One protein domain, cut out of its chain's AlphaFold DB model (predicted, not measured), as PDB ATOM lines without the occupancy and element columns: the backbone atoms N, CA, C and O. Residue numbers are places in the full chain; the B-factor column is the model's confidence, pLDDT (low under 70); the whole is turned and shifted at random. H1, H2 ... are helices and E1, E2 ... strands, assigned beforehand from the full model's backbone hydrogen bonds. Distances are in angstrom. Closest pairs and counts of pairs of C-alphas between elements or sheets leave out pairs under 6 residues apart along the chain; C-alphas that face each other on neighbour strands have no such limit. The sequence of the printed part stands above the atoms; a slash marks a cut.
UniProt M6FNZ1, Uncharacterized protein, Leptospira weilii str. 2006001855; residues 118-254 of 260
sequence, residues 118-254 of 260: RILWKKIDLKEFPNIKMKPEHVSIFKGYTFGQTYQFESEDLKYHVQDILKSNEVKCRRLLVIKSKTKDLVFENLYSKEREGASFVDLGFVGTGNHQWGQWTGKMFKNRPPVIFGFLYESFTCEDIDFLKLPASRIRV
ATOM      1  N   ARG A 118     105.816  95.503  61.896       92.94
ATOM      2  CA  ARG A 118     105.820  96.922  62.173       92.94
ATOM      3  C   ARG A 118     105.478  97.147  63.640       92.94
ATOM      4  O   ARG A 118     104.585  96.488  64.174       92.94
ATOM      5  N   ILE A 119     106.157  98.096  64.262       94.88
ATOM      6  CA  ILE A 119     105.838  98.539  65.610       94.88
ATOM      7  C   ILE A 119     104.752  99.612  65.537       94.88
ATOM      8  O   ILE A 119     104.898 100.617  64.840       94.88
ATOM      9  N   LEU A 120     103.664  99.378  66.267       94.31
ATOM     10  CA  LEU A 120     102.634 100.370  66.543       94.31
ATOM     11  C   LEU A 120     102.629 100.626  68.044       94.31
ATOM     12  O   LEU A 120     102.263  99.761  68.840       94.31
ATOM     13  N   TRP A 121     103.083 101.810  68.417       95.38
ATOM     14  CA  TRP A 121     103.252 102.219  69.793       95.38
ATOM     15  C   TRP A 121     101.903 102.539  70.435       95.38
ATOM     16  O   TRP A 121     101.027 103.174  69.841       95.38
ATOM     17  N   LYS A 122     101.750 102.121  71.688       95.81
ATOM     18  CA  LYS A 122     100.676 102.533  72.588       95.81
ATOM     19  C   LYS A 122     101.278 103.427  73.661       95.81
ATOM     20  O   LYS A 122     102.212 103.015  74.342       95.81
ATOM     21  N   LYS A 123     100.751 104.638  73.832       96.12
ATOM     22  CA  LYS A 123     101.146 105.514  74.940       96.12
ATOM     23  C   LYS A 123     100.817 104.853  76.286       96.12
ATOM     24  O   LYS A 123      99.762 104.229  76.410       96.12
ATOM     25  N   ILE A 124     101.713 104.985  77.260       97.31
ATOM     26  CA  ILE A 124     101.556 104.458  78.625       97.31
ATOM     27  C   ILE A 124     101.864 105.524  79.663       97.31
ATOM     28  O   ILE A 124     102.577 106.487  79.363       97.31
ATOM     29  N   ASP A 125     101.386 105.311  80.886       96.75
ATOM     30  CA  ASP A 125     101.785 106.131  82.022       96.75
ATOM     31  C   ASP A 125     103.244 105.853  82.410       96.75
ATOM     32  O   ASP A 125     103.719 104.717  82.353       96.75
ATOM     33  N   LEU A 126     103.944 106.875  82.911       93.81
ATOM     34  CA  LEU A 126     105.333 106.749  83.372       93.81
ATOM     35  C   LEU A 126     105.505 105.660  84.448       93.81
ATOM     36  O   LEU A 126     106.534 104.993  84.491       93.81
ATOM     37  N   LYS A 127     104.483 105.444  85.287       94.31
ATOM     38  CA  LYS A 127     104.463 104.397  86.325       94.31
ATOM     39  C   LYS A 127     104.534 102.971  85.758       94.31
ATOM     40  O   LYS A 127     104.901 102.051  86.480       94.31
ATOM     41  N   GLU A 128     104.160 102.785  84.492       94.62
ATOM     42  CA  GLU A 128     104.222 101.500  83.785       94.62
ATOM     43  C   GLU A 128     105.567 101.297  83.070       94.62
ATOM     44  O   GLU A 128     105.865 100.191  82.611       94.62
ATOM     45  N   PHE A 129     106.391 102.345  82.953       96.06
ATOM     46  CA  PHE A 129     107.704 102.240  82.331       96.06
ATOM     47  C   PHE A 129     108.659 101.427  83.228       96.06
ATOM     48  O   PHE A 129     108.712 101.665  84.437       96.06
ATOM     49  N   PRO A 130     109.440 100.474  82.680       95.00
ATOM     50  CA  PRO A 130     110.319  99.633  83.485       95.00
ATOM     51  C   PRO A 130     111.330 100.442  84.302       95.00
ATOM     52  O   PRO A 130     112.076 101.259  83.758       95.00
ATOM     53  N   ASN A 131     111.424 100.149  85.602       92.88
ATOM     54  CA  ASN A 131     112.406 100.756  86.506       92.88
ATOM     55  C   ASN A 131     113.806 100.134  86.328       92.88
ATOM     56  O   ASN A 131     114.378  99.543  87.245       92.88
ATOM     57  N   ILE A 132     114.342 100.223  85.112       92.81
ATOM     58  CA  ILE A 132     115.688  99.769  84.763       92.81
ATOM     59  C   ILE A 132     116.604 100.986  84.766       92.81
ATOM     60  O   ILE A 132     116.469 101.895  83.935       92.81
ATOM     61  N   LYS A 133     117.554 101.004  85.705       90.88
ATOM     62  CA  LYS A 133     118.521 102.097  85.835       90.88
ATOM     63  C   LYS A 133     119.348 102.226  84.561       90.88
ATOM     64  O   LYS A 133     119.798 101.237  83.993       90.88
ATOM     65  N   MET A 134     119.515 103.462  84.113       89.31
ATOM     66  CA  MET A 134     120.410 103.782  83.013       89.31
ATOM     67  C   MET A 134     121.860 103.628  83.479       89.31
ATOM     68  O   MET A 134     122.163 103.866  84.651       89.31
ATOM     69  N   LYS A 135     122.755 103.230  82.575       86.69
ATOM     70  CA  LYS A 135     124.178 103.125  82.899       86.69
ATOM     71  C   LYS A 135     124.772 104.497  83.275       86.69
ATOM     72  O   LYS A 135     124.350 105.497  82.682       86.69
ATOM     73  N   PRO A 136     125.726 104.572  84.224       85.19
ATOM     74  CA  PRO A 136     126.267 105.841  84.722       85.19
ATOM     75  C   PRO A 136     126.780 106.783  83.627       85.19
ATOM     76  O   PRO A 136     126.508 107.981  83.670       85.19
ATOM     77  N   GLU A 137     127.449 106.245  82.606       85.31
ATOM     78  CA  GLU A 137     127.982 107.007  81.476       85.31
ATOM     79  C   GLU A 137     126.892 107.766  80.708       85.31
ATOM     80  O   GLU A 137     127.100 108.900  80.284       85.31
ATOM     81  N   HIS A 138     125.698 107.187  80.582       86.56
ATOM     82  CA  HIS A 138     124.571 107.838  79.924       86.56
ATOM     83  C   HIS A 138     123.892 108.865  80.840       86.56
ATOM     84  O   HIS A 138     123.427 109.898  80.362       86.56
ATOM     85  N   VAL A 139     123.867 108.625  82.157       85.75
ATOM     86  CA  VAL A 139     123.334 109.593  83.134       85.75
ATOM     87  C   VAL A 139     124.112 110.908  83.060       85.75
ATOM     88  O   VAL A 139     123.509 111.980  83.072       85.75
ATOM     89  N   SER A 140     125.439 110.838  82.925       86.50
ATOM     90  CA  SER A 140     126.284 112.023  82.757       86.50
ATOM     91  C   SER A 140     125.979 112.795  81.468       86.50
ATOM     92  O   SER A 140     125.950 114.024  81.506       86.50
ATOM     93  N   ILE A 141     125.708 112.099  80.356       87.44
ATOM     94  CA  ILE A 141     125.357 112.716  79.061       87.44
ATOM     95  C   ILE A 141     124.060 113.528  79.170       87.44
ATOM     96  O   ILE A 141     123.974 114.634  78.643       87.44
ATOM     97  N   PHE A 142     123.063 113.012  79.891       89.00
ATOM     98  CA  PHE A 142     121.738 113.632  79.996       89.00
ATOM     99  C   PHE A 142     121.571 114.542  81.221       89.00
ATOM    100  O   PHE A 142     120.447 114.828  81.644       89.00
ATOM    101  N   LYS A 143     122.665 115.049  81.800       89.00
ATOM    102  CA  LYS A 143     122.586 116.039  82.884       89.00
ATOM    103  C   LYS A 143     121.846 117.296  82.400       89.00
ATOM    104  O   LYS A 143     122.249 117.927  81.428       89.00
ATOM    105  N   GLY A 144     120.766 117.666  83.093       89.81
ATOM    106  CA  GLY A 144     119.911 118.807  82.726       89.81
ATOM    107  C   GLY A 144     118.833 118.501  81.677       89.81
ATOM    108  O   GLY A 144     118.149 119.421  81.236       89.81
ATOM    109  N   TYR A 145     118.670 117.236  81.285       94.25
ATOM    110  CA  TYR A 145     117.551 116.776  80.462       94.25
ATOM    111  C   TYR A 145     116.398 116.322  81.365       94.25
ATOM    112  O   TYR A 145     116.590 116.009  82.543       94.25
ATOM    113  N   THR A 146     115.194 116.258  80.805       94.81
ATOM    114  CA  THR A 146     113.999 115.724  81.472       94.81
ATOM    115  C   THR A 146     113.470 114.497  80.736       94.81
ATOM    116  O   THR A 146     113.719 114.309  79.545       94.81
ATOM    117  N   PHE A 147     112.746 113.632  81.443       94.00
ATOM    118  CA  PHE A 147     112.067 112.485  80.843       94.00
ATOM    119  C   PHE A 147     110.637 112.866  80.472       94.00
ATOM    120  O   PHE A 147     109.938 113.487  81.272       94.00
ATOM    121  N   GLY A 148     110.212 112.503  79.265       95.00
ATOM    122  CA  GLY A 148     108.883 112.821  78.756       95.00
ATOM    123  C   GLY A 148     108.023 111.593  78.550       95.00
ATOM    124  O   GLY A 148     107.972 110.696  79.392       95.00
ATOM    125  N   GLN A 149     107.305 111.596  77.428       97.12
ATOM    126  CA  GLN A 149     106.287 110.597  77.150       97.12
ATOM    127  C   GLN A 149     106.884 109.200  77.005       97.12
ATOM    128  O   GLN A 149     108.003 109.008  76.521       97.12
ATOM    129  N   THR A 150     106.084 108.226  77.424       98.00
ATOM    130  CA  THR A 150     106.430 106.812  77.417       98.00
ATOM    131  C   THR A 150     105.462 106.022  76.555       98.00
ATOM    132  O   THR A 150     104.252 106.273  76.540       98.00
ATOM    133  N   TYR A 151     105.999 105.037  75.850       97.44
ATOM    134  CA  TYR A 151     105.256 104.212  74.910       97.44
ATOM    135  C   TYR A 151     105.639 102.747  75.062       97.44
ATOM    136  O   TYR A 151     106.768 102.433  75.446       97.44
ATOM    137  N   GLN A 152     104.714 101.854  74.720       97.50
ATOM    138  CA  GLN A 152     104.948 100.418  74.693       97.50
ATOM    139  C   GLN A 152     104.504  99.762  73.392       97.50
ATOM    140  O   GLN A 152     103.592 100.234  72.710       97.50
ATOM    141  N   PHE A 153     105.118  98.625  73.105       97.06
ATOM    142  CA  PHE A 153     104.687  97.663  72.106       97.06
ATOM    143  C   PHE A 153     104.979  96.252  72.621       97.06
ATOM    144  O   PHE A 153     105.931  96.042  73.370       97.06
ATOM    145  N   GLU A 154     104.175  95.275  72.213       95.44
ATOM    146  CA  GLU A 154     104.359  93.877  72.600       95.44
ATOM    147  C   GLU A 154     104.360  92.986  71.362       95.44
ATOM    148  O   GLU A 154     103.532  93.135  70.460       95.44
ATOM    149  N   SER A 155     105.290  92.035  71.317       93.31
ATOM    150  CA  SER A 155     105.309  91.003  70.284       93.31
ATOM    151  C   SER A 155     105.997  89.747  70.790       93.31
ATOM    152  O   SER A 155     107.110  89.810  71.307       93.31
ATOM    153  N   GLU A 156     105.370  88.594  70.537       89.75
ATOM    154  CA  GLU A 156     105.848  87.291  71.017       89.75
ATOM    155  C   GLU A 156     106.032  87.323  72.545       89.75
ATOM    156  O   GLU A 156     105.090  87.627  73.275       89.75
ATOM    157  N   ASP A 157     107.226  87.009  73.038       94.38
ATOM    158  CA  ASP A 157     107.590  87.007  74.449       94.38
ATOM    159  C   ASP A 157     108.291  88.299  74.894       94.38
ATOM    160  O   ASP A 157     108.795  88.356  76.016       94.38
ATOM    161  N   LEU A 158     108.282  89.360  74.079       97.06
ATOM    162  CA  LEU A 158     108.997  90.613  74.334       97.06
ATOM    163  C   LEU A 158     108.054  91.808  74.521       97.06
ATOM    164  O   LEU A 158     107.083  91.980  73.778       97.06
ATOM    165  N   LYS A 159     108.402  92.672  75.479       97.69
ATOM    166  CA  LYS A 159     107.836  94.016  75.630       97.69
ATOM    167  C   LYS A 159     108.891  95.059  75.309       97.69
ATOM    168  O   LYS A 159     110.021  94.983  75.789       97.69
ATOM    169  N   TYR A 160     108.495  96.031  74.513       98.38
ATOM    170  CA  TYR A 160     109.314  97.129  74.039       98.38
ATOM    171  C   TYR A 160     108.797  98.390  74.708       98.38
ATOM    172  O   TYR A 160     107.598  98.653  74.663       98.38
ATOM    173  N   HIS A 161     109.689  99.169  75.299       98.19
ATOM    174  CA  HIS A 161     109.361 100.413  75.975       98.19
ATOM    175  C   HIS A 161     110.252 101.524  75.438       98.19
ATOM    176  O   HIS A 161     111.475 101.383  75.421       98.19
ATOM    177  N   VAL A 162     109.645 102.627  75.015       97.69
ATOM    178  CA  VAL A 162     110.359 103.828  74.575       97.69
ATOM    179  C   VAL A 162     110.022 104.981  75.500       97.69
ATOM    180  O   VAL A 162     108.860 105.167  75.855       97.69
ATOM    181  N   GLN A 163     111.038 105.749  75.879       97.38
ATOM    182  CA  GLN A 163     110.893 106.987  76.634       97.38
ATOM    183  C   GLN A 163     111.607 108.122  75.905       97.38
ATOM    184  O   GLN A 163     112.789 108.002  75.567       97.38
ATOM    185  N   ASP A 164     110.890 109.222  75.688       96.62
ATOM    186  CA  ASP A 164     111.480 110.459  75.184       96.62
ATOM    187  C   ASP A 164     112.355 111.108  76.274       96.62
ATOM    188  O   ASP A 164     111.967 111.197  77.442       96.62
ATOM    189  N   ILE A 165     113.530 111.594  75.881       95.44
ATOM    190  CA  ILE A 165     114.450 112.380  76.708       95.44
ATOM    191  C   ILE A 165     114.570 113.767  76.069       95.44
ATOM    192  O   ILE A 165     114.902 113.899  74.883       95.44
ATOM    193  N   LEU A 166     114.278 114.800  76.856       95.38
ATOM    194  CA  LEU A 166     114.044 116.157  76.385       95.38
ATOM    195  C   LEU A 166     115.088 117.135  76.904       95.38
ATOM    196  O   LEU A 166     115.543 117.041  78.041       95.38
ATOM    197  N   LYS A 167     115.388 118.137  76.082       94.12
ATOM    198  CA  LYS A 167     116.120 119.345  76.473       94.12
ATOM    199  C   LYS A 167     115.353 120.545  75.949       94.12
ATOM    200  O   LYS A 167     115.009 120.571  74.771       94.12
ATOM    201  N   SER A 168     115.064 121.512  76.819       91.94
ATOM    202  CA  SER A 168     114.274 122.701  76.461       91.94
ATOM    203  C   SER A 168     112.939 122.351  75.780       91.94
ATOM    204  O   SER A 168     112.576 122.951  74.774       91.94
ATOM    205  N   ASN A 169     112.226 121.346  76.309       90.12
ATOM    206  CA  ASN A 169     110.958 120.807  75.786       90.12
ATOM    207  C   ASN A 169     111.013 120.171  74.385       90.12
ATOM    208  O   ASN A 169     109.974 119.831  73.824       90.12
ATOM    209  N   GLU A 170     112.202 119.935  73.838       92.31
ATOM    210  CA  GLU A 170     112.381 119.236  72.570       92.31
ATOM    211  C   GLU A 170     112.934 117.829  72.808       92.31
ATOM    212  O   GLU A 170     113.891 117.654  73.564       92.31
ATOM    213  N   VAL A 171     112.375 116.818  72.135       93.94
ATOM    214  CA  VAL A 171     112.918 115.452  72.170       93.94
ATOM    215  C   VAL A 171     114.287 115.441  71.492       93.94
ATOM    216  O   VAL A 171     114.396 115.751  70.303       93.94
ATOM    217  N   LYS A 172     115.325 115.069  72.244       93.56
ATOM    218  CA  LYS A 172     116.715 114.956  71.766       93.56
ATOM    219  C   LYS A 172     117.185 113.513  71.659       93.56
ATOM    220  O   LYS A 172     117.986 113.193  70.784       93.56
ATOM    221  N   CYS A 173     116.654 112.643  72.511       95.00
ATOM    222  CA  CYS A 173     116.977 111.227  72.526       95.00
ATOM    223  C   CYS A 173     115.725 110.394  72.826       95.00
ATOM    224  O   CYS A 173     114.814 110.856  73.512       95.00
ATOM    225  N   ARG A 174     115.692 109.161  72.326       95.75
ATOM    226  CA  ARG A 174     114.725 108.130  72.705       95.75
ATOM    227  C   ARG A 174     115.468 106.945  73.296       95.75
ATOM    228  O   ARG A 174     116.294 106.328  72.621       95.75
ATOM    229  N   ARG A 175     115.153 106.604  74.544       96.06
ATOM    230  CA  ARG A 175     115.647 105.383  75.188       96.06
ATOM    231  C   ARG A 175     114.713 104.237  74.859       96.06
ATOM    232  O   ARG A 175     113.538 104.301  75.209       96.06
ATOM    233  N   LEU A 176     115.244 103.194  74.236       97.31
ATOM    234  CA  LEU A 176     114.546 101.939  74.003       97.31
ATOM    235  C   LEU A 176     115.015 100.900  75.020       97.31
ATOM    236  O   LEU A 176     116.212 100.646  75.148       97.31
ATOM    237  N   LEU A 177     114.058 100.259  75.682       97.50
ATOM    238  CA  LEU A 177     114.253  99.067  76.495       97.50
ATOM    239  C   LEU A 177     113.425  97.930  75.907       97.50
ATOM    240  O   LEU A 177     112.239  98.100  75.631       97.50
ATOM    241  N   VAL A 178     114.031  96.760  75.753       97.81
ATOM    242  CA  VAL A 178     113.309  95.536  75.394       97.81
ATOM    243  C   VAL A 178     113.516  94.522  76.497       97.81
ATOM    244  O   VAL A 178     114.654  94.200  76.839       97.81
ATOM    245  N   ILE A 179     112.416  94.029  77.056       97.38
ATOM    246  CA  ILE A 179     112.413  93.096  78.180       97.38
ATOM    247  C   ILE A 179     111.614  91.841  77.843       97.38
ATOM    248  O   ILE A 179     110.676  91.878  77.043       97.38
ATOM    249  N   LYS A 180     111.934  90.728  78.501       96.56
ATOM    250  CA  LYS A 180     111.094  89.528  78.444       96.56
ATOM    251  C   LYS A 180     109.782  89.764  79.187       96.56
ATOM    252  O   LYS A 180     109.768  90.163  80.349       96.56
ATOM    253  N   SER A 181     108.665  89.431  78.551       93.44
ATOM    254  CA  SER A 181     107.317  89.651  79.082       93.44
ATOM    255  C   SER A 181     107.080  88.946  80.416       93.44
ATOM    256  O   SER A 181     106.457  89.536  81.303       93.44
ATOM    257  N   LYS A 182     107.593  87.713  80.557       92.62
ATOM    258  CA  LYS A 182     107.408  86.859  81.742       92.62
ATOM    259  C   LYS A 182     108.409  87.164  82.858       92.62
ATOM    260  O   LYS A 182     107.989  87.444  83.970       92.62
ATOM    261  N   THR A 183     109.708  87.123  82.560       94.38
ATOM    262  CA  THR A 183     110.769  87.239  83.578       94.38
ATOM    263  C   THR A 183     111.162  88.678  83.892       94.38
ATOM    264  O   THR A 183     111.770  88.924  84.923       94.38
ATOM    265  N   LYS A 184     110.797  89.636  83.026       94.06
ATOM    266  CA  LYS A 184     111.208  91.050  83.091       94.06
ATOM    267  C   LYS A 184     112.705  91.291  82.877       94.06
ATOM    268  O   LYS A 184     113.153  92.424  83.021       94.06
ATOM    269  N   ASP A 185     113.452  90.271  82.454       95.12
ATOM    270  CA  ASP A 185     114.873  90.412  82.129       95.12
ATOM    271  C   ASP A 185     115.077  91.389  80.971       95.12
ATOM    272  O   ASP A 185     114.368  91.320  79.960       95.12
ATOM    273  N   LEU A 186     116.093  92.244  81.086       96.19
ATOM    274  CA  LEU A 186     116.534  93.118  80.006       96.19
ATOM    275  C   LEU A 186     117.181  92.299  78.882       96.19
ATOM    276  O   LEU A 186     118.151  91.575  79.098       96.19
ATOM    277  N   VAL A 187     116.659  92.449  77.669       96.31
ATOM    278  CA  VAL A 187     117.159  91.798  76.448       96.31
ATOM    279  C   VAL A 187     117.986  92.762  75.608       96.31
ATOM    280  O   VAL A 187     118.932  92.341  74.943       96.31
ATOM    281  N   PHE A 188     117.621  94.042  75.612       96.62
ATOM    282  CA  PHE A 188     118.269  95.066  74.805       96.62
ATOM    283  C   PHE A 188     118.008  96.457  75.383       96.62
ATOM    284  O   PHE A 188     116.908  96.744  75.855       96.62
ATOM    285  N   GLU A 189     119.011  97.325  75.295       95.31
ATOM    286  CA  GLU A 189     118.898  98.753  75.576       95.31
ATOM    287  C   GLU A 189     119.657  99.526  74.498       95.31
ATOM    288  O   GLU A 189     120.796  99.175  74.177       95.31
ATOM    289  N   ASN A 190     119.044 100.588  73.969       94.38
ATOM    290  CA  ASN A 190     119.729 101.547  73.107       94.38
ATOM    291  C   ASN A 190     119.198 102.973  73.321       94.38
ATOM    292  O   ASN A 190     118.091 103.183  73.826       94.38
ATOM    293  N   LEU A 191     120.011 103.948  72.929       93.75
ATOM    294  CA  LEU A 191     119.708 105.373  72.946       93.75
ATOM    295  C   LEU A 191     119.795 105.904  71.516       93.75
ATOM    296  O   LEU A 191     120.884 106.021  70.954       93.75
ATOM    297  N   TYR A 192     118.651 106.250  70.936       93.19
ATOM    298  CA  TYR A 192     118.589 106.873  69.618       93.19
ATOM    299  C   TYR A 192     118.614 108.387  69.795       93.19
ATOM    300  O   TYR A 192     117.643 108.968  70.279       93.19
ATOM    301  N   SER A 193     119.727 109.022  69.432       90.88
ATOM    302  CA  SER A 193     119.915 110.470  69.538       90.88
ATOM    303  C   SER A 193     119.989 111.106  68.156       90.88
ATOM    304  O   SER A 193     120.710 110.615  67.289       90.88
ATOM    305  N   LYS A 194     119.286 112.230  67.982       85.12
ATOM    306  CA  LYS A 194     119.363 113.062  66.772       85.12
ATOM    307  C   LYS A 194     120.386 114.200  66.880       85.12
ATOM    308  O   LYS A 194     120.387 115.103  66.060       85.12
ATOM    309  N   GLU A 195     121.226 114.209  67.917       80.50
ATOM    310  CA  GLU A 195     122.258 115.248  68.098       80.50
ATOM    311  C   GLU A 195     123.438 115.106  67.120       80.50
ATOM    312  O   GLU A 195     124.345 115.934  67.116       80.50
ATOM    313  N   ARG A 196     123.431 114.067  66.279       74.38
ATOM    314  CA  ARG A 196     124.370 113.911  65.168       74.38
ATOM    315  C   ARG A 196     123.914 114.740  63.972       74.38
ATOM    316  O   ARG A 196     122.721 114.851  63.705       74.38
ATOM    317  N   GLU A 197     124.871 115.287  63.232       72.50
ATOM    318  CA  GLU A 197     124.580 116.040  62.016       72.50
ATOM    319  C   GLU A 197     123.837 115.170  60.991       72.50
ATOM    320  O   GLU A 197     124.185 114.012  60.764       72.50
ATOM    321  N   GLY A 198     122.774 115.724  60.402       75.06
ATOM    322  CA  GLY A 198     121.944 115.022  59.425       75.06
ATOM    323  C   GLY A 198     121.053 113.918  59.997       75.06
ATOM    324  O   GLY A 198     120.422 113.220  59.207       75.06
ATOM    325  N   ALA A 199     120.970 113.753  61.321       85.31
ATOM    326  CA  ALA A 199     120.047 112.812  61.946       85.31
ATOM    327  C   ALA A 199     118.716 113.489  62.312       85.31
ATOM    328  O   ALA A 199     118.679 114.568  62.907       85.31
ATOM    329  N   SER A 200     117.599 112.832  62.016       87.94
ATOM    330  CA  SER A 200     116.270 113.219  62.495       87.94
ATOM    331  C   SER A 200     115.504 111.996  62.987       87.94
ATOM    332  O   SER A 200     115.825 110.860  62.647       87.94
ATOM    333  N   PHE A 201     114.509 112.202  63.850       91.12
ATOM    334  CA  PHE A 201     113.681 111.088  64.300       91.12
ATOM    335  C   PHE A 201     112.712 110.666  63.207       91.12
ATOM    336  O   PHE A 201     112.022 111.502  62.631       91.12
ATOM    337  N   VAL A 202     112.593 109.356  63.013       89.38
ATOM    338  CA  VAL A 202     111.417 108.792  62.354       89.38
ATOM    339  C   VAL A 202     110.249 108.883  63.333       89.38
ATOM    340  O   VAL A 202     110.389 108.581  64.528       89.38
ATOM    341  N   ASP A 203     109.089 109.302  62.840       88.94
ATOM    342  CA  ASP A 203     107.884 109.374  63.657       88.94
ATOM    343  C   ASP A 203     107.511 108.000  64.220       88.94
ATOM    344  O   ASP A 203     107.689 106.950  63.590       88.94
ATOM    345  N   LEU A 204     107.004 108.007  65.454       89.12
ATOM    346  CA  LEU A 204     106.461 106.806  66.068       89.12
ATOM    347  C   LEU A 204     105.100 106.521  65.426       89.12
ATOM    348  O   LEU A 204     104.214 107.371  65.434       89.12
ATOM    349  N   GLY A 205     104.924 105.321  64.873       87.62
ATOM    350  CA  GLY A 205     103.605 104.870  64.424       87.62
ATOM    351  C   GLY A 205     102.732 104.507  65.624       87.62
ATOM    352  O   GLY A 205     103.218 103.832  66.528       87.62
ATOM    353  N   PHE A 206     101.458 104.901  65.635       86.94
ATOM    354  CA  PHE A 206     100.543 104.636  66.749       86.94
ATOM    355  C   PHE A 206      99.413 103.681  66.354       86.94
ATOM    356  O   PHE A 206      99.005 103.602  65.195       86.94
ATOM    357  N   VAL A 207      98.888 102.935  67.328       79.62
ATOM    358  CA  VAL A 207      97.699 102.097  67.113       79.62
ATOM    359  C   VAL A 207      96.515 102.987  66.717       79.62
ATOM    360  O   VAL A 207      96.224 103.968  67.395       79.62
ATOM    361  N   GLY A 208      95.823 102.633  65.633       71.88
ATOM    362  CA  GLY A 208      94.645 103.365  65.161       71.88
ATOM    363  C   GLY A 208      94.944 104.577  64.272       71.88
ATOM    364  O   GLY A 208      93.996 105.187  63.783       71.88
ATOM    365  N   THR A 209      96.214 104.909  64.003       68.69
ATOM    366  CA  THR A 209      96.567 105.907  62.981       68.69
ATOM    367  C   THR A 209      96.805 105.225  61.629       68.69
ATOM    368  O   THR A 209      97.422 104.163  61.540       68.69
ATOM    369  N   GLY A 210      96.238 105.793  60.560       55.34
ATOM    370  CA  GLY A 210      96.336 105.242  59.205       55.34
ATOM    371  C   GLY A 210      97.755 105.296  58.622       55.34
ATOM    372  O   GLY A 210      98.577 106.098  59.044       55.34
ATOM    373  N   ASN A 211      98.013 104.420  57.641       52.97
ATOM    374  CA  ASN A 211      99.229 104.262  56.823       52.97
ATOM    375  C   ASN A 211     100.299 105.370  56.934       52.97
ATOM    376  O   ASN A 211     100.335 106.286  56.116       52.97
ATOM    377  N   HIS A 212     101.284 105.194  57.815       56.91
ATOM    378  CA  HIS A 212     102.591 105.826  57.605       56.91
ATOM    379  C   HIS A 212     103.480 104.811  56.881       56.91
ATOM    380  O   HIS A 212     103.644 103.700  57.369       56.91
ATOM    381  N   GLN A 213     104.020 105.109  55.701       55.41
ATOM    382  CA  GLN A 213     104.949 104.175  55.035       55.41
ATOM    383  C   GLN A 213     106.273 104.025  55.803       55.41
ATOM    384  O   GLN A 213     107.000 103.056  55.605       55.41
ATOM    385  N   TRP A 214     106.534 104.956  56.722       67.69
ATOM    386  CA  TRP A 214     107.714 105.018  57.571       67.69
ATOM    387  C   TRP A 214     107.365 104.654  59.016       67.69
ATOM    388  O   TRP A 214     106.243 104.883  59.483       67.69
ATOM    389  N   GLY A 215     108.308 104.029  59.714       85.81
ATOM    390  CA  GLY A 215     108.141 103.634  61.108       85.81
ATOM    391  C   GLY A 215     109.141 102.572  61.536       85.81
ATOM    392  O   GLY A 215     109.962 102.108  60.747       85.81
ATOM    393  N   GLN A 216     109.037 102.179  62.799       93.81
ATOM    394  CA  GLN A 216     109.948 101.219  63.404       93.81
ATOM    395  C   GLN A 216     109.508  99.786  63.085       93.81
ATOM    396  O   GLN A 216     108.311  99.475  63.037       93.81
ATOM    397  N   TRP A 217     110.483  98.902  62.907       95.06
ATOM    398  CA  TRP A 217     110.272  97.492  62.593       95.06
ATOM    399  C   TRP A 217     111.056  96.607  63.551       95.06
ATOM    400  O   TRP A 217     112.146  96.956  64.001       95.06
ATOM    401  N   THR A 218     110.512  95.432  63.852       97.44
ATOM    402  CA  THR A 218     111.194  94.411  64.649       97.44
ATOM    403  C   THR A 218     110.823  93.007  64.191       97.44
ATOM    404  O   THR A 218     109.778  92.796  63.575       97.44
ATOM    405  N   GLY A 219     111.679  92.029  64.478       96.69
ATOM    406  CA  GLY A 219     111.375  90.625  64.222       96.69
ATOM    407  C   GLY A 219     112.589  89.785  63.854       96.69
ATOM    408  O   GLY A 219     113.725  90.252  63.860       96.69
ATOM    409  N   LYS A 220     112.370  88.509  63.535       96.50
ATOM    410  CA  LYS A 220     113.441  87.550  63.207       96.50
ATOM    411  C   LYS A 220     113.828  87.643  61.731       96.50
ATOM    412  O   LYS A 220     113.653  86.674  61.001       96.50
ATOM    413  N   MET A 221     114.346  88.793  61.295       96.38
ATOM    414  CA  MET A 221     114.670  89.058  59.883       96.38
ATOM    415  C   MET A 221     115.679  88.072  59.291       96.38
ATOM    416  O   MET A 221     115.513  87.641  58.156       96.38
ATOM    417  N   PHE A 222     116.729  87.728  60.038       97.00
ATOM    418  CA  PHE A 222     117.851  86.944  59.531       97.00
ATOM    419  C   PHE A 222     117.832  85.515  60.075       97.00
ATOM    420  O   PHE A 222     117.565  85.280  61.256       97.00
ATOM    421  N   LYS A 223     118.152  84.543  59.220       96.62
ATOM    422  CA  LYS A 223     118.340  83.141  59.613       96.62
ATOM    423  C   LYS A 223     119.492  83.021  60.600       96.62
ATOM    424  O   LYS A 223     120.543  83.624  60.400       96.62
ATOM    425  N   ASN A 224     119.306  82.198  61.631       94.62
ATOM    426  CA  ASN A 224     120.333  81.865  62.624       94.62
ATOM    427  C   ASN A 224     120.944  83.093  63.326       94.62
ATOM    428  O   ASN A 224     122.111  83.087  63.721       94.62
ATOM    429  N   ARG A 225     120.166  84.169  63.467       95.50
ATOM    430  CA  ARG A 225     120.554  85.392  64.174       95.50
ATOM    431  C   ARG A 225     119.452  85.804  65.155       95.50
ATOM    432  O   ARG A 225     118.302  85.398  64.979       95.50
ATOM    433  N   PRO A 226     119.787  86.611  66.179       96.38
ATOM    434  CA  PRO A 226     118.784  87.208  67.050       96.38
ATOM    435  C   PRO A 226     117.755  88.040  66.265       96.38
ATOM    436  O   PRO A 226     118.056  88.493  65.153       96.38
ATOM    437  N   PRO A 227     116.566  88.286  66.842       97.06
ATOM    438  CA  PRO A 227     115.635  89.274  66.312       97.06
ATOM    439  C   PRO A 227     116.288  90.655  66.194       97.06
ATOM    440  O   PRO A 227     117.253  90.951  66.897       97.06
ATOM    441  N   VAL A 228     115.746  91.502  65.327       97.31
ATOM    442  CA  VAL A 228     116.261  92.846  65.061       97.31
ATOM    443  C   VAL A 228     115.271  93.936  65.441       97.31
ATOM    444  O   VAL A 228     114.080  93.660  65.613       97.31
ATOM    445  N   ILE A 229     115.762  95.165  65.547       97.19
ATOM    446  CA  ILE A 229     114.978  96.392  65.677       97.19
ATOM    447  C   ILE A 229     115.683  97.545  64.946       97.19
ATOM    448  O   ILE A 229     116.907  97.620  64.969       97.19
ATOM    449  N   PHE A 230     114.924  98.390  64.249       95.56
ATOM    450  CA  PHE A 230     115.420  99.561  63.507       95.56
ATOM    451  C   PHE A 230     114.245 100.475  63.104       95.56
ATOM    452  O   PHE A 230     113.083 100.163  63.401       95.56
ATOM    453  N   GLY A 231     114.527 101.588  62.430       92.75
ATOM    454  CA  GLY A 231     113.557 102.565  61.933       92.75
ATOM    455  C   GLY A 231     113.349 103.749  62.874       92.75
ATOM    456  O   GLY A 231     112.265 104.327  62.872       92.75
ATOM    457  N   PHE A 232     114.311 104.068  63.741       93.12
ATOM    458  CA  PHE A 232     114.220 105.141  64.740       93.12
ATOM    459  C   PHE A 232     114.799 106.465  64.250       93.12
ATOM    460  O   PHE A 232     114.319 107.521  64.677       93.12
ATOM    461  N   LEU A 233     115.807 106.418  63.379       90.25
ATOM    462  CA  LEU A 233     116.494 107.597  62.858       90.25
ATOM    463  C   LEU A 233     116.473 107.611  61.329       90.25
ATOM    464  O   LEU A 233     116.683 106.592  60.682       90.25
ATOM    465  N   TYR A 234     116.235 108.791  60.767       83.75
ATOM    466  CA  TYR A 234     116.611 109.114  59.400       83.75
ATOM    467  C   TYR A 234     117.995 109.753  59.441       83.75
ATOM    468  O   TYR A 234     118.233 110.640  60.262       83.75
ATOM    469  N   GLU A 235     118.897 109.313  58.571       83.12
ATOM    470  CA  GLU A 235     120.251 109.848  58.470       83.12
ATOM    471  C   GLU A 235     120.492 110.337  57.037       83.12
ATOM    472  O   GLU A 235     120.289 109.602  56.075       83.12
ATOM    473  N   SER A 236     120.900 111.599  56.886       74.88
ATOM    474  CA  SER A 236     121.176 112.198  55.573       74.88
ATOM    475  C   SER A 236     122.498 111.724  54.964       74.88
ATOM    476  O   SER A 236     122.625 111.693  53.745       74.88
ATOM    477  N   PHE A 237     123.483 111.386  55.804       73.06
ATOM    478  CA  PHE A 237     124.875 111.117  55.407       73.06
ATOM    479  C   PHE A 237     125.298 109.659  55.571       73.06
ATOM    480  O   PHE A 237     126.452 109.314  55.332       73.06
ATOM    481  N   THR A 238     124.391 108.808  56.023       76.31
ATOM    482  CA  THR A 238     124.637 107.403  56.337       76.31
ATOM    483  C   THR A 238     123.317 106.651  56.232       76.31
ATOM    484  O   THR A 238     122.263 107.253  56.052       76.31
ATOM    485  N   CYS A 239     123.364 105.326  56.324       79.81
ATOM    486  CA  CYS A 239     122.157 104.526  56.470       79.81
ATOM    487  C   CYS A 239     122.052 103.979  57.876       79.81
ATOM    488  O   CYS A 239     123.058 103.603  58.478       79.81
ATOM    489  N   GLU A 240     120.813 103.899  58.354       83.25
ATOM    490  CA  GLU A 240     120.519 103.369  59.672       83.25
ATOM    491  C   GLU A 240     121.040 101.930  59.801       83.25
ATOM    492  O   GLU A 240     120.842 101.074  58.929       83.25
ATOM    493  N   ASP A 241     121.728 101.667  60.908       89.56
ATOM    494  CA  ASP A 241     122.146 100.322  61.266       89.56
ATOM    495  C   ASP A 241     120.927  99.476  61.695       89.56
ATOM    496  O   ASP A 241     119.945  99.973  62.243       89.56
ATOM    497  N   ILE A 242     121.015  98.158  61.516       94.81
ATOM    498  CA  ILE A 242     120.014  97.210  62.018       94.81
ATOM    499  C   ILE A 242     120.516  96.615  63.334       94.81
ATOM    500  O   ILE A 242     121.462  95.821  63.334       94.81
ATOM    501  N   ASP A 243     119.880  96.959  64.451       97.00
ATOM    502  CA  ASP A 243     120.276  96.464  65.770       97.00
ATOM    503  C   ASP A 243     119.756  95.045  66.017       97.00
ATOM    504  O   ASP A 243     118.607  94.723  65.721       97.00
ATOM    505  N   PHE A 244     120.583  94.190  66.619       97.50
ATOM    506  CA  PHE A 244     120.148  92.897  67.144       97.50
ATOM    507  C   PHE A 244     119.653  93.038  68.584       97.50
ATOM    508  O   PHE A 244     120.373  93.548  69.443       97.50
ATOM    509  N   LEU A 245     118.481  92.473  68.872       96.69
ATOM    510  CA  LEU A 245     117.892  92.369  70.207       96.69
ATOM    511  C   LEU A 245     118.640  91.338  71.059       96.69
ATOM    512  O   LEU A 245     118.183  90.210  71.260       96.69
ATOM    513  N   LYS A 246     119.829  91.720  71.521       94.88
ATOM    514  CA  LYS A 246     120.641  90.974  72.484       94.88
ATOM    515  C   LYS A 246     121.578  91.901  73.255       94.88
ATOM    516  O   LYS A 246     121.882  93.009  72.813       94.88
ATOM    517  N   LEU A 247     122.121  91.376  74.350       91.00
ATOM    518  CA  LEU A 247     123.241  91.964  75.076       91.00
ATOM    519  C   LEU A 247     124.496  91.071  74.952       91.00
ATOM    520  O   LEU A 247     124.364  89.846  74.987       91.00
ATOM    521  N   PRO A 248     125.705  91.651  74.805       89.50
ATOM    522  CA  PRO A 248     125.945  93.068  74.531       89.50
ATOM    523  C   PRO A 248     125.373  93.483  73.165       89.50
ATOM    524  O   PRO A 248     125.254  92.660  72.249       89.50
ATOM    525  N   ALA A 249     124.993  94.759  73.055       88.12
ATOM    526  CA  ALA A 249     124.391  95.302  71.845       88.12
ATOM    527  C   ALA A 249     125.334  95.128  70.648       88.12
ATOM    528  O   ALA A 249     126.546  95.338  70.734       88.12
ATOM    529  N   SER A 250     124.768  94.736  69.513       93.69
ATOM    530  CA  SER A 250     125.495  94.591  68.254       93.69
ATOM    531  C   SER A 250     124.552  94.867  67.099       93.69
ATOM    532  O   SER A 250     123.345  94.683  67.251       93.69
ATOM    533  N   ARG A 251     125.101  95.213  65.940       94.06
ATOM    534  CA  ARG A 251     124.326  95.690  64.798       94.06
ATOM    535  C   ARG A 251     124.878  95.178  63.473       94.06
ATOM    536  O   ARG A 251     126.040  94.769  63.406       94.06
ATOM    537  N   ILE A 252     124.065  95.238  62.427       92.81
ATOM    538  CA  ILE A 252     124.517  95.173  61.036       92.81
ATOM    539  C   ILE A 252     124.548  96.594  60.494       92.81
ATOM    540  O   ILE A 252     123.520  97.265  60.487       92.81
ATOM    541  N   ARG A 253     125.704  97.018  59.986       89.12
ATOM    542  CA  ARG A 253     125.789  98.252  59.211       89.12
ATOM    543  C   ARG A 253     125.269  98.011  57.802       89.12
ATOM    544  O   ARG A 253     125.820  97.179  57.079       89.12
ATOM    545  N   VAL A 254     124.215  98.727  57.427       86.44
ATOM    546  CA  VAL A 254     123.678  98.691  56.066       86.44
ATOM    547  C   VAL A 254     124.614  99.492  55.169       86.44
ATOM    548  O   VAL A 254     124.944 100.640  55.456       86.44
TER     549      VAL A 254
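What this domain is: This is residues 118 to 254 of the 260 residues of an uncharacterized protein of Leptospira weilii str. 2006001855 (UniProt M6FNZ1). A twisted sheet of five strands, E1 to E5, makes a wall, and short strands lie over one face of it: a small sheet of E7, E8, E10 and E11, partly face to face with it, and the small pair E6 and E9. H1 sits off the sheets, far from the mean of the C-alphas. The 137 printed residues hold, along the chain, E1, H1 and then E2 to E11, and the class is mostly strand, with 66 residues in named elements, under half. The sheet orders are E1 E2 E3 E4 E5, E7 E8 E10 E11 and E6 E9, each antiparallel. The whole is compact, with a radius of gyration of the C-alphas of 14.6 A, and spans 42 by 37 by 34 A.

How they stand to each other: E1, residues 122 to 124, is an edge strand beside E2, residues 146 to 155, with N 122 and O 152 2.8 A apart. H1, residues 136 to 141, is not on this sheet; both of its O i to N i+4 pairs are within hydrogen-bond range. E2, E3, residues 158 to 167, E4, residues 170 to 180, and E5, residues 186 to 193, form a meander, each strand the antiparallel neighbour of the one before, and each successive two are a hairpin. N 151 and O 162 are 2.9 A apart across E2 and E3, N 163 and O 175 3.0 A across E3 and E4, and N 176 and O 190 2.9 A across E4 and E5. E2 bends by 51 degrees at residue 149, and E4 by 50 degrees at residue 173. E6, residues 199 to 201, is near E4 and pairs with E9, residues 233 to 235, where N 200 and O 234 are 2.9 A apart. E7, residues 217 to 219, and E8, residues 228 to 230, form a hairpin, with N 217 and O 230 2.9 A apart. E8 runs on into E9 across two residues, at 64 degrees. E10, residues 242 to 244, pairs with E8 through N 229 and O 243, 2.9 A apart, and is only just apart from E5, closest 8.2 A. E10 and E11, residues 250 to 252, are a hairpin, with N 242 and O 252 2.9 A apart.

Where its parts are: E1 begins at C-alpha 122, (100.676, 102.533, 72.588). E2 is 28.5 A long, E3 29.7 A, E4 30.3 A and E5 20.5 A. E4 begins at C-alpha 170, (112.381, 119.236, 72.570). E11 ends at C-alpha 252, (124.517, 95.173, 61.036).

The domain as a whole: The two C-alphas farthest apart, those of Ser 168 and Asn 224, are 43.5 A apart. The printed part has no cut. The links E1 to H1 and E6 to E7 are long. Mean pLDDT of the printed part is 90.5, and residues 209 to 214, in the link E6 to E7, are under 70.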